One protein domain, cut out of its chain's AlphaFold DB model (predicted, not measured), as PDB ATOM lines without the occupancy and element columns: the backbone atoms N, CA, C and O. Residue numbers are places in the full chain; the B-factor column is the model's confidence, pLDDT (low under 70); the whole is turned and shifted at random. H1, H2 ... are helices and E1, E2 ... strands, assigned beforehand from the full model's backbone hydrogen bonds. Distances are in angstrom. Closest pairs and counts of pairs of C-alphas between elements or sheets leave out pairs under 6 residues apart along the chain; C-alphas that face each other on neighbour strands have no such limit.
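AT A GLANCE: This is residues 169 to 291 of the 321 residues of the protein "TNase-like domain-containing protein" of Micromonas commoda (strain RCC299 / NOUM17 / CCMP2709) (UniProt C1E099). A strongly twisted sheet of six strands forms the body, with helix H1 over one face and the longer helix H2 over the opposite face. The tip of the E2 and E3 hairpin, residues 213 to 218, sticks out. The printed part has 123 residues, with two named helices and six named strands in the order H1 E1 E2 E3 E4 H2 E5 E6. The sheet, in the order E1 E5 E6 E4 E3 E2, is mixed, as is the class, helices and strands. The whole is compact, with a radius of gyration of the C-alphas of 13.5 A and spans of 37 by 34 by 28 A.

HOW THE PARTS SIT: H1, residues 176 to 184, is on the sheet at a height of 7.4 A, only just over E5, residues 263 to 273, and E6, residues 278 to 282, with 3 C-alphas falling on each. The closest C-alphas of H1 and E5 are those of Ala 183 and Phe 271, 3.9 A apart. E1, residues 188 to 194, is antiparallel to E5, with N 191 and O 266 within hydrogen-bond range at 2.9 A. E2, residues 207 to 214, E3, residues 217 to 225, and E4, residues 234 to 237, form a meander, each strand the antiparallel neighbour of the one before; N 210 and O 221 are 2.8 A apart, as are N 224 and O 235. H2, residues 243 to 255, is on the opposite face to H1 at a height of 8.7 A, along E4 at 1 degrees on the local plane; their closest C-alphas are those of Ile 237 and Ala 245, 6.7 A apart. E5 bends by 89 degrees at residue 269, pairing with E1 over residues 263 to 269 and with E6, in a hairpin, over 270 to 273, where N 271 and O 280 are 2.8 A apart. E6 and E4 are parallel, with N 236 and O 281 at 2.8 A. In H1 and H2 every O i to N i+4 pair is within hydrogen-bond range.

IN THESE COORDINATES: H1 begins at C-alpha 176 (342.693, 247.197, 203.759) and E6 ends at C-alpha 282 (355.067, 238.196, 195.582). From first to last C-alpha, E2 measures 20.5 A, E3 24.6 A, H2 18.2 A and E5 22.9 A.

THE WHOLE: The two C-alphas farthest apart are those of Gly 216 and Thr 259, at 40.5 A. The printed part has no cut; the link from E1 to E2 is long, 12 residues. Residues 197 to 205 and residue 274 have pLDDT under 70.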
ATOM      1  N   VAL A 169     338.562 236.289 198.166       94.56
ATOM      2  CA  VAL A 169     339.260 237.284 197.345       94.56
ATOM      3  C   VAL A 169     339.251 238.643 198.032       94.56
ATOM      4  O   VAL A 169     338.208 239.216 198.337       94.56
ATOM      5  N   PHE A 170     340.435 239.221 198.215       94.88
ATOM      6  CA  PHE A 170     340.564 240.554 198.784       94.88
ATOM      7  C   PHE A 170     340.450 241.652 197.716       94.88
ATOM      8  O   PHE A 170     340.902 241.489 196.584       94.88
ATOM      9  N   VAL A 171     339.909 242.816 198.089       92.88
ATOM     10  CA  VAL A 171     339.811 244.000 197.229       92.88
ATOM     11  C   VAL A 171     340.511 245.144 197.961       92.88
ATOM     12  O   VAL A 171     340.051 245.513 199.041       92.88
ATOM     13  N   PRO A 172     341.579 245.757 197.414       91.94
ATOM     14  CA  PRO A 172     342.400 246.728 198.150       91.94
ATOM     15  C   PRO A 172     341.646 247.904 198.778       91.94
ATOM     16  O   PRO A 172     342.037 248.395 199.834       91.94
ATOM     17  N   ARG A 173     340.562 248.362 198.138       88.06
ATOM     18  CA  ARG A 173     339.744 249.475 198.646       88.06
ATOM     19  C   ARG A 173     338.822 249.091 199.810       88.06
ATOM     20  O   ARG A 173     338.449 249.962 200.582       88.06
ATOM     21  N   VAL A 174     338.465 247.811 199.921       88.56
ATOM     22  CA  VAL A 174     337.513 247.293 200.918       88.56
ATOM     23  C   VAL A 174     338.252 246.631 202.079       88.56
ATOM     24  O   VAL A 174     337.998 246.958 203.234       88.56
ATOM     25  N   HIS A 175     339.209 245.758 201.762       91.69
ATOM     26  CA  HIS A 175     339.848 244.833 202.698       91.69
ATOM     27  C   HIS A 175     341.243 245.299 203.146       91.69
ATOM     28  O   HIS A 175     342.218 244.545 203.116       91.69
ATOM     29  N   LYS A 176     341.386 246.591 203.458       89.19
ATOM     30  CA  LYS A 176     342.693 247.197 203.759       89.19
ATOM     31  C   LYS A 176     343.364 246.544 204.972       89.19
ATOM     32  O   LYS A 176     344.555 246.237 204.912       89.19
ATOM     33  N   ASP A 177     342.623 246.373 206.058       90.25
ATOM     34  CA  ASP A 177     343.181 245.910 207.330       90.25
ATOM     35  C   ASP A 177     343.511 244.413 207.258       90.25
ATOM     36  O   ASP A 177     344.566 243.973 207.716       90.25
ATOM     37  N   GLU A 178     342.674 243.645 206.564       93.69
ATOM     38  CA  GLU A 178     342.864 242.227 206.281       93.69
ATOM     39  C   GLU A 178     344.088 241.989 205.389       93.69
ATOM     40  O   GLU A 178     344.853 241.055 205.629       93.69
ATOM     41  N   LEU A 179     344.331 242.856 204.399       94.44
ATOM     42  CA  LEU A 179     345.534 242.801 203.564       94.44
ATOM     43  C   LEU A 179     346.809 243.074 204.366       94.44
ATOM     44  O   LEU A 179     347.819 242.404 204.149       94.44
ATOM     45  N   ILE A 180     346.777 244.038 205.289       93.44
ATOM     46  CA  ILE A 180     347.910 244.326 206.179       93.44
ATOM     47  C   ILE A 180     348.172 243.126 207.096       93.44
ATOM     48  O   ILE A 180     349.317 242.691 207.218       93.44
ATOM     49  N   ALA A 181     347.123 242.559 207.697       93.25
ATOM     50  CA  ALA A 181     347.238 241.370 208.536       93.25
ATOM     51  C   ALA A 181     347.805 240.176 207.749       93.25
ATOM     52  O   ALA A 181     348.779 239.559 208.176       93.25
ATOM     53  N   ALA A 182     347.274 239.900 206.553       94.81
ATOM     54  CA  ALA A 182     347.763 238.829 205.688       94.81
ATOM     55  C   ALA A 182     349.232 239.015 205.279       94.81
ATOM     56  O   ALA A 182     349.986 238.042 205.231       94.81
ATOM     57  N   ALA A 183     349.647 240.254 205.013       94.44
ATOM     58  CA  ALA A 183     351.025 240.594 204.684       94.44
ATOM     59  C   ALA A 183     351.984 240.400 205.870       94.44
ATOM     60  O   ALA A 183     353.083 239.870 205.685       94.44
ATOM     61  N   ASN A 184     351.571 240.775 207.083       93.00
ATOM     62  CA  ASN A 184     352.352 240.552 208.301       93.00
ATOM     63  C   ASN A 184     352.501 239.055 208.611       93.00
ATOM     64  O   ASN A 184     353.601 238.599 208.916       93.00
ATOM     65  N   ASP A 185     351.426 238.286 208.421       93.25
ATOM     66  CA  ASP A 185     351.396 236.833 208.630       93.25
ATOM     67  C   ASP A 185     352.019 236.035 207.472       93.25
ATOM     68  O   ASP A 185     352.079 234.806 207.520       93.25
ATOM     69  N   ARG A 186     352.455 236.711 206.400       94.06
ATOM     70  CA  ARG A 186     352.997 236.086 205.184       94.06
ATOM     71  C   ARG A 186     352.053 235.047 204.552       94.06
ATOM     72  O   ARG A 186     352.517 234.036 204.016       94.06
ATOM     73  N   LYS A 187     350.741 235.291 204.613       94.25
ATOM     74  CA  LYS A 187     349.699 234.393 204.089       94.25
ATOM     75  C   LYS A 187     349.682 234.379 202.563       94.25
ATOM     76  O   LYS A 187     349.927 235.396 201.918       94.25
ATOM     77  N   THR A 188     349.339 233.233 201.988       95.00
ATOM     78  CA  THR A 188     348.992 233.138 200.566       95.00
ATOM     79  C   THR A 188     347.545 233.577 200.384       95.00
ATOM     80  O   THR A 188     346.653 233.034 201.032       95.00
ATOM     81  N   ILE A 189     347.316 234.570 199.529       95.12
ATOM     82  CA  ILE A 189     346.005 235.194 199.325       95.12
ATOM     83  C   ILE A 189     345.732 235.432 197.840       95.12
ATOM     84  O   ILE A 189     346.661 235.465 197.033       95.12
ATOM     85  N   THR A 190     344.463 235.649 197.497       96.62
ATOM     86  CA  THR A 190     344.036 236.104 196.168       96.62
ATOM     87  C   THR A 190     343.510 237.531 196.274       96.62
ATOM     88  O   THR A 190     342.698 237.824 197.150       96.62
ATOM     89  N   VAL A 191     343.953 238.426 195.391       97.06
ATOM     90  CA  VAL A 191     343.522 239.832 195.371       97.06
ATOM     91  C   VAL A 191     342.975 240.188 193.999       97.06
ATOM     92  O   VAL A 191     343.629 239.942 192.988       97.06
ATOM     93  N   PHE A 192     341.797 240.806 193.963       96.50
ATOM     94  CA  PHE A 192     341.238 241.394 192.753       96.50
ATOM     95  C   PHE A 192     341.816 242.799 192.549       96.50
ATOM     96  O   PHE A 192     341.571 243.718 193.338       96.50
ATOM     97  N   VAL A 193     342.639 242.961 191.512       93.75
ATOM     98  CA  VAL A 193     343.440 244.169 191.270       93.75
ATOM     99  C   VAL A 193     342.972 244.931 190.037       93.75
ATOM    100  O   VAL A 193     342.535 244.334 189.061       93.75
ATOM    101  N   ASP A 194     343.118 246.259 190.066       91.25
ATOM    102  CA  ASP A 194     342.906 247.144 188.914       91.25
ATOM    103  C   ASP A 194     344.238 247.753 188.471       91.25
ATOM    104  O   ASP A 194     344.763 248.672 189.113       91.25
ATOM    105  N   PHE A 195     344.752 247.255 187.353       89.69
ATOM    106  CA  PHE A 195     346.007 247.645 186.716       89.69
ATOM    107  C   PHE A 195     345.878 248.857 185.778       89.69
ATOM    108  O   PHE A 195     346.656 249.043 184.833       89.69
ATOM    109  N   GLN A 196     344.894 249.719 186.023       81.75
ATOM    110  CA  GLN A 196     344.850 251.013 185.366       81.75
ATOM    111  C   GLN A 196     346.072 251.868 185.768       81.75
ATOM    112  O   GLN A 196     346.396 251.943 186.956       81.75
ATOM    113  N   PRO A 197     346.716 252.580 184.822       68.12
ATOM    114  CA  PRO A 197     347.735 253.576 185.139       68.12
ATOM    115  C   PRO A 197     347.185 254.634 186.104       68.12
ATOM    116  O   PRO A 197     346.258 255.379 185.778       68.12
ATOM    117  N   LYS A 198     347.737 254.671 187.319       64.56
ATOM    118  CA  LYS A 198     347.309 255.569 188.409       64.56
ATOM    119  C   LYS A 198     348.291 256.714 188.659       64.56
ATOM    120  O   LYS A 198     347.957 257.637 189.398       64.56
ATOM    121  N   ASN A 199     349.481 256.660 188.057       56.59
ATOM    122  CA  ASN A 199     350.539 257.646 188.234       56.59
ATOM    123  C   ASN A 199     350.856 258.331 186.891       56.59
ATOM    124  O   ASN A 199     351.336 257.649 185.988       56.59
ATOM    125  N   PRO A 200     350.631 259.652 186.760       49.56
ATOM    126  CA  PRO A 200     350.921 260.384 185.528       49.56
ATOM    127  C   PRO A 200     352.420 260.469 185.207       49.56
ATOM    128  O   PRO A 200     352.759 260.769 184.078       49.56
ATOM    129  N   TYR A 201     353.309 260.202 186.173       50.97
ATOM    130  CA  TYR A 201     354.767 260.188 185.975       50.97
ATOM    131  C   TYR A 201     355.315 258.828 185.540       50.97
ATOM    132  O   TYR A 201     356.523 258.666 185.383       50.97
ATOM    133  N   VAL A 202     354.448 257.823 185.406       56.84
ATOM    134  CA  VAL A 202     354.808 256.561 184.766       56.84
ATOM    135  C   VAL A 202     354.171 256.621 183.387       56.84
ATOM    136  O   VAL A 202     353.116 256.037 183.149       56.84
ATOM    137  N   ASP A 203     354.798 257.412 182.509       46.34
ATOM    138  CA  ASP A 203     354.320 257.718 181.149       46.34
ATOM    139  C   ASP A 203     353.990 256.445 180.348       46.34
ATOM    140  O   ASP A 203     353.176 256.468 179.427       46.34
ATOM    141  N   LEU A 204     354.563 255.302 180.749       50.00
ATOM    142  CA  LEU A 204     354.261 253.973 180.238       50.00
ATOM    143  C   LEU A 204     354.251 252.947 181.377       50.00
ATOM    144  O   LEU A 204     355.247 252.291 181.668       50.00
ATOM    145  N   GLY A 205     353.090 252.773 182.003       64.31
ATOM    146  CA  GLY A 205     352.771 251.548 182.728       64.31
ATOM    147  C   GLY A 205     352.532 251.707 184.222       64.31
ATOM    148  O   GLY A 205     352.466 252.781 184.805       64.31
ATOM    149  N   ILE A 206     352.322 250.562 184.841       82.00
ATOM    150  CA  ILE A 206     352.057 250.391 186.268       82.00
ATOM    151  C   ILE A 206     353.249 249.718 186.942       82.00
ATOM    152  O   ILE A 206     353.100 249.167 188.020       82.00
ATOM    153  N   MET A 207     354.424 249.717 186.310       89.25
ATOM    154  CA  MET A 207     355.582 248.937 186.742       89.25
ATOM    155  C   MET A 207     356.827 249.810 186.809       89.25
ATOM    156  O   MET A 207     356.983 250.740 186.021       89.25
ATOM    157  N   ARG A 208     357.720 249.515 187.752       89.12
ATOM    158  CA  ARG A 208     359.024 250.170 187.868       89.12
ATOM    159  C   ARG A 208     360.054 249.180 188.392       89.12
ATOM    160  O   ARG A 208     359.821 248.549 189.419       89.12
ATOM    161  N   ASP A 209     361.202 249.108 187.733       91.75
ATOM    162  CA  ASP A 209     362.353 248.385 188.268       91.75
ATOM    163  C   ASP A 209     363.018 249.215 189.379       91.75
ATOM    164  O   ASP A 209     363.151 250.442 189.285       91.75
ATOM    165  N   VAL A 210     363.368 248.546 190.472       89.94
ATOM    166  CA  VAL A 210     363.908 249.148 191.691       89.94
ATOM    167  C   VAL A 210     365.090 248.314 192.164       89.94
ATOM    168  O   VAL A 210     364.984 247.099 192.338       89.94
ATOM    169  N   GLU A 211     366.211 248.985 192.398       91.00
ATOM    170  CA  GLU A 211     367.379 248.384 193.029       91.00
ATOM    171  C   GLU A 211     367.176 248.285 194.541       91.00
ATOM    172  O   GLU A 211     366.673 249.211 195.186       91.00
ATOM    173  N   TYR A 212     367.565 247.153 195.117       86.12
ATOM    174  CA  TYR A 212     367.513 246.915 196.555       86.12
ATOM    175  C   TYR A 212     368.669 246.011 196.984       86.12
ATOM    176  O   TYR A 212     369.218 245.260 196.183       86.12
ATOM    177  N   ILE A 213     369.051 246.090 198.256       84.75
ATOM    178  CA  ILE A 213     370.112 245.250 198.818       84.75
ATOM    179  C   ILE A 213     369.463 244.061 199.519       84.75
ATOM    180  O   ILE A 213     368.626 244.242 200.404       84.75
ATOM    181  N   ALA A 214     369.876 242.852 199.156       82.38
ATOM    182  CA  ALA A 214     369.502 241.627 199.851       82.38
ATOM    183  C   ALA A 214     370.742 240.762 200.059       82.38
ATOM    184  O   ALA A 214     371.478 240.499 199.111       82.38
ATOM    185  N   ALA A 215     370.974 240.337 201.305       85.00
ATOM    186  CA  ALA A 215     372.155 239.558 201.691       85.00
ATOM    187  C   ALA A 215     373.489 240.185 201.218       85.00
ATOM    188  O   ALA A 215     374.382 239.491 200.743       85.00
ATOM    189  N   GLY A 216     373.613 241.516 201.308       88.56
ATOM    190  CA  GLY A 216     374.826 242.245 200.914       88.56
ATOM    191  C   GLY A 216     375.038 242.402 199.402       88.56
ATOM    192  O   GLY A 216     376.033 242.990 198.996       88.56
ATOM    193  N   GLN A 217     374.110 241.925 198.569       89.38
ATOM    194  CA  GLN A 217     374.173 242.061 197.115       89.38
ATOM    195  C   GLN A 217     373.103 243.023 196.599       89.38
ATOM    196  O   GLN A 217     371.948 242.979 197.034       89.38
ATOM    197  N   THR A 218     373.480 243.869 195.639       91.44
ATOM    198  CA  THR A 218     372.525 244.683 194.884       91.44
ATOM    199  C   THR A 218     371.729 243.777 193.954       91.44
ATOM    200  O   THR A 218     372.282 243.121 193.072       91.44
ATOM    201  N   LYS A 219     370.415 243.755 194.150       92.19
ATOM    202  CA  LYS A 219     369.441 243.071 193.308       92.19
ATOM    203  C   LYS A 219     368.535 244.088 192.626       92.19
ATOM    204  O   LYS A 219     368.406 245.226 193.074       92.19
ATOM    205  N   VAL A 220     367.887 243.656 191.550       93.31
ATOM    206  CA  VAL A 220     366.896 244.458 190.825       93.31
ATOM    207  C   VAL A 220     365.578 243.701 190.821       93.31
ATOM    208  O   VAL A 220     365.494 242.613 190.253       93.31
ATOM    209  N   GLY A 221     364.564 244.288 191.448       94.00
ATOM    210  CA  GLY A 221     363.196 243.781 191.459       94.00
ATOM    211  C   GLY A 221     362.270 244.724 190.705       94.00
ATOM    212  O   GLY A 221     362.663 245.831 190.339       94.00
ATOM    213  N   THR A 222     361.040 244.296 190.461       93.94
ATOM    214  CA  THR A 222     360.017 245.121 189.813       93.94
ATOM    215  C   THR A 222     358.859 245.323 190.773       93.94
ATOM    216  O   THR A 222     358.226 244.357 191.193       93.94
ATOM    217  N   VAL A 223     358.538 246.581 191.075       92.88
ATOM    218  CA  VAL A 223     357.272 246.930 191.727       92.88
ATOM    219  C   VAL A 223     356.198 247.135 190.672       92.88
ATOM    220  O   VAL A 223     356.417 247.840 189.688       92.88
ATOM    221  N   ILE A 224     355.025 246.552 190.900       92.56
ATOM    222  CA  ILE A 224     353.819 246.768 190.105       92.56
ATOM    223  C   ILE A 224     352.796 247.489 190.989       92.56
ATOM    224  O   ILE A 224     352.360 246.974 192.017       92.56
ATOM    225  N   TYR A 225     352.407 248.698 190.606       89.75
ATOM    226  CA  TYR A 225     351.439 249.522 191.318       89.75
ATOM    227  C   TYR A 225     350.013 249.043 191.021       89.75
ATOM    228  O   TYR A 225     349.481 249.278 189.937       89.75
ATOM    229  N   ALA A 226     349.386 248.397 192.005       90.19
ATOM    230  CA  ALA A 226     348.031 247.850 191.896       90.19
ATOM    231  C   ALA A 226     346.999 248.613 192.757       90.19
ATOM    232  O   ALA A 226     345.797 248.548 192.501       90.19
ATOM    233  N   GLY A 227     347.449 249.411 193.727       88.31
ATOM    234  CA  GLY A 227     346.643 250.284 194.586       88.31
ATOM    235  C   GLY A 227     346.813 251.777 194.279       88.31
ATOM    236  O   GLY A 227     347.468 252.169 193.314       88.31
ATOM    237  N   THR A 228     346.207 252.629 195.101       85.56
ATOM    238  CA  THR A 228     346.325 254.100 195.031       85.56
ATOM    239  C   THR A 228     346.929 254.660 196.318       85.56
ATOM    240  O   THR A 228     347.217 253.929 197.258       85.56
ATOM    241  N   LYS A 229     347.083 255.987 196.403       85.00
ATOM    242  CA  LYS A 229     347.459 256.649 197.659       85.00
ATOM    243  C   LYS A 229     346.424 256.431 198.777       85.00
ATOM    244  O   LYS A 229     346.821 256.314 199.929       85.00
ATOM    245  N   ALA A 230     345.130 256.389 198.444       86.88
ATOM    246  CA  ALA A 230     344.055 256.158 199.413       86.88
ATOM    247  C   ALA A 230     343.997 254.688 199.865       86.88
ATOM    248  O   ALA A 230     343.760 254.409 201.038       86.88
ATOM    249  N   HIS A 231     344.295 253.765 198.946       89.50
ATOM    250  CA  HIS A 231     344.287 252.322 199.187       89.50
ATOM    251  C   HIS A 231     345.601 251.692 198.681       89.50
ATOM    252  O   HIS A 231     345.632 251.150 197.568       89.50
ATOM    253  N   PRO A 232     346.713 251.819 199.437       90.25
ATOM    254  CA  PRO A 232     348.029 251.360 198.998       90.25
ATOM    255  C   PRO A 232     348.109 249.838 198.918       90.25
ATOM    256  O   PRO A 232     347.842 249.145 199.893       90.25
ATOM    257  N   PHE A 233     348.531 249.334 197.764       93.75
ATOM    258  CA  PHE A 233     348.757 247.915 197.516       93.75
ATOM    259  C   PHE A 233     349.664 247.768 196.289       93.75
ATOM    260  O   PHE A 233     349.491 248.504 195.316       93.75
ATOM    261  N   ASN A 234     350.622 246.845 196.310       94.25
ATOM    262  CA  ASN A 234     351.501 246.591 195.163       94.25
ATOM    263  C   ASN A 234     351.639 245.091 194.892       94.25
ATOM    264  O   ASN A 234     351.280 244.256 195.712       94.25
ATOM    265  N   LEU A 235     352.239 244.760 193.759       95.75
ATOM    266  CA  LEU A 235     352.834 243.452 193.518       95.75
ATOM    267  C   LEU A 235     354.346 243.615 193.375       95.75
ATOM    268  O   LEU A 235     354.832 244.708 193.058       95.75
ATOM    269  N   TRP A 236     355.076 242.532 193.596       96.06
ATOM    270  CA  TRP A 236     356.530 242.513 193.554       96.06
ATOM    271  C   TRP A 236     357.047 241.300 192.794       96.06
ATOM    272  O   TRP A 236     356.606 240.183 193.040       96.06
ATOM    273  N   ILE A 237     358.013 241.535 191.909       95.75
ATOM    274  CA  ILE A 237     358.800 240.500 191.239       95.75
ATOM    275  C   ILE A 237     360.238 240.622 191.752       95.75
ATOM    276  O   ILE A 237     360.852 241.679 191.599       95.75
ATOM    277  N   ASP A 238     360.791 239.559 192.345       92.38
ATOM    278  CA  ASP A 238     362.086 239.634 193.051       92.38
ATOM    279  C   ASP A 238     363.291 239.818 192.116       92.38
ATOM    280  O   ASP A 238     364.226 240.555 192.440       92.38
ATOM    281  N   ASN A 239     363.245 239.176 190.942       92.56
ATOM    282  CA  ASN A 239     364.280 239.238 189.912       92.56
ATOM    283  C   ASN A 239     363.715 239.794 188.600       92.56
ATOM    284  O   ASN A 239     363.242 239.047 187.738       92.56
ATOM    285  N   ALA A 240     363.840 241.111 188.428       92.69
ATOM    286  CA  ALA A 240     363.326 241.874 187.291       92.69
ATOM    287  C   ALA A 240     363.880 241.449 185.920       92.69
ATOM    288  O   ALA A 240     363.291 241.811 184.898       92.69
ATOM    289  N   ARG A 241     365.019 240.737 185.901       93.50
ATOM    290  CA  ARG A 241     365.766 240.339 184.695       93.50
ATOM    291  C   ARG A 241     365.595 238.861 184.333       93.50
ATOM    292  O   ARG A 241     366.188 238.404 183.362       93.50
ATOM    293  N   SER A 242     364.820 238.108 185.109       96.19
ATOM    294  CA  SER A 242     364.529 236.707 184.796       96.19
ATOM    295  C   SER A 242     363.638 236.576 183.553       96.19
ATOM    296  O   SER A 242     362.870 237.481 183.215       96.19
ATOM    297  N   SER A 243     363.710 235.423 182.882       96.88
ATOM    298  CA  SER A 243     362.808 235.097 181.770       96.88
ATOM    299  C   SER A 243     361.342 235.096 182.213       96.88
ATOM    300  O   SER A 243     360.474 235.541 181.466       96.88
ATOM    301  N   GLU A 244     361.066 234.662 183.443       97.19
ATOM    302  CA  GLU A 244     359.718 234.655 184.004       97.19
ATOM    303  C   GLU A 244     359.208 236.071 184.302       97.19
ATOM    304  O   GLU A 244     358.090 236.414 183.916       97.19
ATOM    305  N   ALA A 245     360.052 236.957 184.843       96.38
ATOM    306  CA  ALA A 245     359.708 238.371 184.998       96.38
ATOM    307  C   ALA A 245     359.332 239.027 183.661       96.38
ATOM    308  O   ALA A 245     358.386 239.814 183.607       96.38
ATOM    309  N   ALA A 246     360.026 238.687 182.570       96.19
ATOM    310  CA  ALA A 246     359.687 239.182 181.238       96.19
ATOM    311  C   ALA A 246     358.301 238.702 180.767       96.19
ATOM    312  O   ALA A 246     357.549 239.492 180.186       96.19
ATOM    313  N   LYS A 247     357.924 237.447 181.057       97.31
ATOM    314  CA  LYS A 247     356.572 236.934 180.775       97.31
ATOM    315  C   LYS A 247     355.512 237.671 181.588       97.31
ATOM    316  O   LYS A 247     354.534 238.131 181.003       97.31
ATOM    317  N   ILE A 248     355.729 237.848 182.895       96.62
ATOM    318  CA  ILE A 248     354.802 238.563 183.787       96.62
ATOM    319  C   ILE A 248     354.586 240.002 183.293       96.62
ATOM    320  O   ILE A 248     353.447 240.425 183.092       96.62
ATOM    321  N   LYS A 249     355.673 240.742 183.025       93.94
ATOM    322  CA  LYS A 249     355.621 242.118 182.500       93.94
ATOM    323  C   LYS A 249     354.849 242.181 181.178       93.94
ATOM    324  O   LYS A 249     353.950 243.006 181.025       93.94
ATOM    325  N   THR A 250     355.138 241.263 180.253       92.94
ATOM    326  CA  THR A 250     354.463 241.185 178.946       92.94
ATOM    327  C   THR A 250     352.970 240.886 179.086       92.94
ATOM    328  O   THR A 250     352.154 241.521 178.416       92.94
ATOM    329  N   LEU A 251     352.596 239.949 179.962       94.38
ATOM    330  CA  LEU A 251     351.203 239.601 180.237       94.38
ATOM    331  C   LEU A 251     350.431 240.814 180.770       94.38
ATOM    332  O   LEU A 251     349.370 241.156 180.241       94.38
ATOM    333  N   ILE A 252     350.989 241.504 181.767       92.94
ATOM    334  CA  ILE A 252     350.389 242.713 182.341       92.94
ATOM    335  C   ILE A 252     350.228 243.794 181.274       92.94
ATOM    336  O   ILE A 252     349.146 244.354 181.132       92.94
ATOM    337  N   GLU A 253     351.265 244.072 180.490       88.81
ATOM    338  CA  GLU A 253     351.221 245.124 179.476       88.81
ATOM    339  C   GLU A 253     350.223 244.867 178.350       88.81
ATOM    340  O   GLU A 253     349.594 245.817 177.872       88.81
ATOM    341  N   ARG A 254     350.107 243.613 177.899       88.50
ATOM    342  CA  ARG A 254     349.286 243.251 176.736       88.50
ATOM    343  C   ARG A 254     347.833 242.972 177.101       88.50
ATOM    344  O   ARG A 254     346.948 243.336 176.336       88.50
ATOM    345  N   ARG A 255     347.580 242.326 178.243       91.50
ATOM    346  CA  ARG A 255     346.229 241.906 178.651       91.50
ATOM    347  C   ARG A 255     345.612 242.849 179.672       91.50
ATOM    348  O   ARG A 255     344.448 243.230 179.543       91.50
ATOM    349  N   TYR A 256     346.387 243.227 180.682       91.56
ATOM    350  CA  TYR A 256     345.862 243.842 181.895       91.56
ATOM    351  C   TYR A 256     346.245 245.314 182.068       91.56
ATOM    352  O   TYR A 256     345.996 245.888 183.112       91.56
ATOM    353  N   SER A 257     346.819 245.993 181.086       85.12
ATOM    354  CA  SER A 257     347.130 247.421 181.206       85.12
ATOM    355  C   SER A 257     346.637 248.192 179.990       85.12
ATOM    356  O   SER A 257     346.055 247.621 179.068       85.12
ATOM    357  N   ARG A 258     346.842 249.512 179.997       78.38
ATOM    358  CA  ARG A 258     346.419 250.418 178.919       78.38
ATOM    359  C   ARG A 258     344.908 250.265 178.649       78.38
ATOM    360  O   ARG A 258     344.126 250.298 179.598       78.38
ATOM    361  N   THR A 259     344.520 250.105 177.387       70.25
ATOM    362  CA  THR A 259     343.143 249.878 176.914       70.25
ATOM    363  C   THR A 259     342.691 248.417 177.023       70.25
ATOM    364  O   THR A 259     341.622 248.080 176.527       70.25
ATOM    365  N   GLY A 260     343.489 247.540 177.647       82.50
ATOM    366  CA  GLY A 260     343.081 246.174 177.970       82.50
ATOM    367  C   GLY A 260     342.051 246.120 179.104       82.50
ATOM    368  O   GLY A 260     341.509 247.141 179.536       82.50
ATOM    369  N   ARG A 261     341.805 244.914 179.634       90.06
ATOM    370  CA  ARG A 261     340.752 244.671 180.640       90.06
ATOM    371  C   ARG A 261     341.010 245.295 182.013       90.06
ATOM    372  O   ARG A 261     340.078 245.509 182.779       90.06
ATOM    373  N   ASN A 262     342.276 245.578 182.322       90.31
ATOM    374  CA  ASN A 262     342.810 246.098 183.591       90.31
ATOM    375  C   ASN A 262     342.599 245.261 184.852       90.31
ATOM    376  O   ASN A 262     343.446 245.287 185.737       90.31
ATOM    377  N   TYR A 263     341.497 244.538 184.957       94.38
ATOM    378  CA  TYR A 263     341.213 243.717 186.115       94.38
ATOM    379  C   TYR A 263     341.840 242.335 185.993       94.38
ATOM    380  O   TYR A 263     341.737 241.707 184.936       94.38
ATOM    381  N   ALA A 264     342.433 241.867 187.088       95.94
ATOM    382  CA  ALA A 264     342.971 240.521 187.226       95.94
ATOM    383  C   ALA A 264     342.806 240.017 188.664       95.94
ATOM    384  O   ALA A 264     342.663 240.809 189.600       95.94
ATOM    385  N   TYR A 265     342.887 238.705 188.838       97.31
ATOM    386  CA  TYR A 265     343.056 238.056 190.130       97.31
ATOM    387  C   TYR A 265     344.529 237.704 190.282       97.31
ATOM    388  O   TYR A 265     345.112 237.093 189.392       97.31
ATOM    389  N   VAL A 266     345.141 238.126 191.385       97.56
ATOM    390  CA  VAL A 266     346.549 237.841 191.664       97.56
ATOM    391  C   VAL A 266     346.647 236.991 192.911       97.56
ATOM    392  O   VAL A 266     346.255 237.428 193.993       97.56
ATOM    393  N   HIS A 267     347.162 235.778 192.745       96.75
ATOM    394  CA  HIS A 267     347.337 234.811 193.815       96.75
ATOM    395  C   HIS A 267     348.805 234.710 194.209       96.75
ATOM    396  O   HIS A 267     349.654 234.447 193.366       96.75
ATOM    397  N   GLY A 268     349.133 234.875 195.484       95.75
ATOM    398  CA  GLY A 268     350.515 234.720 195.919       95.75
ATOM    399  C   GLY A 268     350.733 235.034 197.383       95.75
ATOM    400  O   GLY A 268     349.803 235.346 198.130       95.75
ATOM    401  N   LYS A 269     351.994 234.935 197.801       96.69
ATOM    402  CA  LYS A 269     352.393 235.180 199.184       96.69
ATOM    403  C   LYS A 269     352.407 236.679 199.466       96.69
ATOM    404  O   LYS A 269     353.150 237.427 198.828       96.69
ATOM    405  N   ALA A 270     351.600 237.111 200.427       96.25
ATOM    406  CA  ALA A 270     351.564 238.492 200.863       96.25
ATOM    407  C   ALA A 270     352.786 238.835 201.726       96.25
ATOM    408  O   ALA A 270     353.314 237.993 202.456       96.25
ATOM    409  N   PHE A 271     353.247 240.078 201.654       95.12
ATOM    410  CA  PHE A 271     354.277 240.616 202.533       95.12
ATOM    411  C   PHE A 271     354.242 242.141 202.591       95.12
ATOM    412  O   PHE A 271     353.702 242.805 201.710       95.12
ATOM    413  N   THR A 272     354.830 242.708 203.640       91.75
ATOM    414  CA  THR A 272     354.837 244.158 203.853       91.75
ATOM    415  C   THR A 272     356.122 244.775 203.315       91.75
ATOM    416  O   THR A 272     357.224 244.363 203.678       91.75
ATOM    417  N   TYR A 273     356.013 245.837 202.515       83.56
ATOM    418  CA  TYR A 273     357.162 246.697 202.240       83.56
ATOM    419  C   TYR A 273     357.464 247.570 203.457       83.56
ATOM    420  O   TYR A 273     356.847 248.619 203.671       83.56
ATOM    421  N   HIS A 274     358.429 247.105 204.248       69.75
ATOM    422  CA  HIS A 274     358.719 247.575 205.602       69.75
ATOM    423  C   HIS A 274     358.862 249.097 205.737       69.75
ATOM    424  O   HIS A 274     358.359 249.667 206.697       69.75
ATOM    425  N   LYS A 275     359.462 249.786 204.755       73.19
ATOM    426  CA  LYS A 275     359.686 251.241 204.841       73.19
ATOM    427  C   LYS A 275     358.393 252.068 204.843       73.19
ATOM    428  O   LYS A 275     358.397 253.185 205.351       73.19
ATOM    429  N   LYS A 276     357.311 251.576 204.228       77.31
ATOM    430  CA  LYS A 276     356.050 252.333 204.077       77.31
ATOM    431  C   LYS A 276     354.810 251.590 204.580       77.31
ATOM    432  O   LYS A 276     353.713 252.104 204.403       77.31
ATOM    433  N   GLY A 277     354.962 250.390 205.142       85.50
ATOM    434  CA  GLY A 277     353.832 249.583 205.610       85.50
ATOM    435  C   GLY A 277     352.846 249.198 204.501       85.50
ATOM    436  O   GLY A 277     351.665 249.016 204.770       85.50
ATOM    437  N   ILE A 278     353.299 249.135 203.243       91.12
ATOM    438  CA  ILE A 278     352.419 248.849 202.100       91.12
ATOM    439  C   ILE A 278     352.329 247.328 201.925       91.12
ATOM    440  O   ILE A 278     353.384 246.722 201.700       91.12
ATOM    441  N   PRO A 279     351.130 246.716 201.988       95.38
ATOM    442  CA  PRO A 279     350.958 245.299 201.691       95.38
ATOM    443  C   PRO A 279     351.219 245.027 200.205       95.38
ATOM    444  O   PRO A 279     350.832 245.815 199.335       95.38
ATOM    445  N   GLN A 280     351.900 243.922 199.919       95.50
ATOM    446  CA  GLN A 280     352.250 243.494 198.568       95.50
ATOM    447  C   GLN A 280     352.072 241.992 198.388       95.50
ATOM    448  O   GLN A 280     352.119 241.254 199.366       95.50
ATOM    449  N   ILE A 281     351.921 241.541 197.143       97.25
ATOM    450  CA  ILE A 281     352.008 240.120 196.780       97.25
ATOM    451  C   ILE A 281     353.290 239.853 195.996       97.25
ATOM    452  O   ILE A 281     353.607 240.579 195.054       97.25
ATOM    453  N   GLN A 282     353.989 238.783 196.371       97.12
ATOM    454  CA  GLN A 282     355.067 238.196 195.582       97.12
ATOM    455  C   GLN A 282     354.492 237.495 194.342       97.12
ATOM    456  O   GLN A 282     353.642 236.609 194.467       97.12
ATOM    457  N   VAL A 283     354.977 237.882 193.163       97.81
ATOM    458  CA  VAL A 283     354.641 237.273 191.873       97.81
ATOM    459  C   VAL A 283     355.912 236.676 191.284       97.81
ATOM    460  O   VAL A 283     356.804 237.392 190.830       97.81
ATOM    461  N   ASP A 284     355.973 235.354 191.317       96.69
ATOM    462  CA  ASP A 284     357.083 234.540 190.839       96.69
ATOM    463  C   ASP A 284     356.814 233.989 189.433       96.69
ATOM    464  O   ASP A 284     357.754 233.855 188.654       96.69
ATOM    465  N   PHE A 285     355.544 233.741 189.088       97.19
ATOM    466  CA  PHE A 285     355.112 233.131 187.828       97.19
ATOM    467  C   PHE A 285     353.932 233.872 187.188       97.19
ATOM    468  O   PHE A 285     353.108 234.487 187.867       97.19
ATOM    469  N   ALA A 286     353.829 233.809 185.857       96.88
ATOM    470  CA  ALA A 286     352.743 234.460 185.119       96.88
ATOM    471  C   ALA A 286     351.349 233.854 185.391       96.88
ATOM    472  O   ALA A 286     350.351 234.566 185.288       96.88
ATOM    473  N   ASP A 287     351.271 232.573 185.758       95.94
ATOM    474  CA  ASP A 287     350.019 231.862 186.067       95.94
ATOM    475  C   ASP A 287     349.375 232.291 187.397       95.94
ATOM    476  O   ASP A 287     348.193 232.040 187.623       95.94
ATOM    477  N   GLN A 288     350.107 233.026 188.237       96.94
ATOM    478  CA  GLN A 288     349.568 233.692 189.419       96.94
ATOM    479  C   GLN A 288     348.621 234.850 189.075       96.94
ATOM    480  O   GLN A 288     347.962 235.363 189.979       96.94
ATOM    481  N   ILE A 289     348.570 235.290 187.809       97.06
ATOM    482  CA  ILE A 289     347.721 236.386 187.329       97.06
ATOM    483  C   ILE A 289     346.652 235.836 186.380       97.06
ATOM    484  O   ILE A 289     346.907 235.588 185.198       97.06
ATOM    485  N   THR A 290     345.427 235.714 186.877       96.38
ATOM    486  CA  THR A 290     344.321 235.057 186.176       96.38
ATOM    487  C   THR A 290     343.144 235.995 185.913       96.38
ATOM    488  O   THR A 290     342.999 237.070 186.501       96.38
ATOM    489  N   ASP A 291     342.263 235.567 185.010       95.50
ATOM    490  CA  ASP A 291     341.024 236.272 184.665       95.50
ATOM    491  C   ASP A 291     339.841 235.929 185.581       95.50
ATOM    492  O   ASP A 291     338.829 236.631 185.565       95.50
TER     493      ASP A 291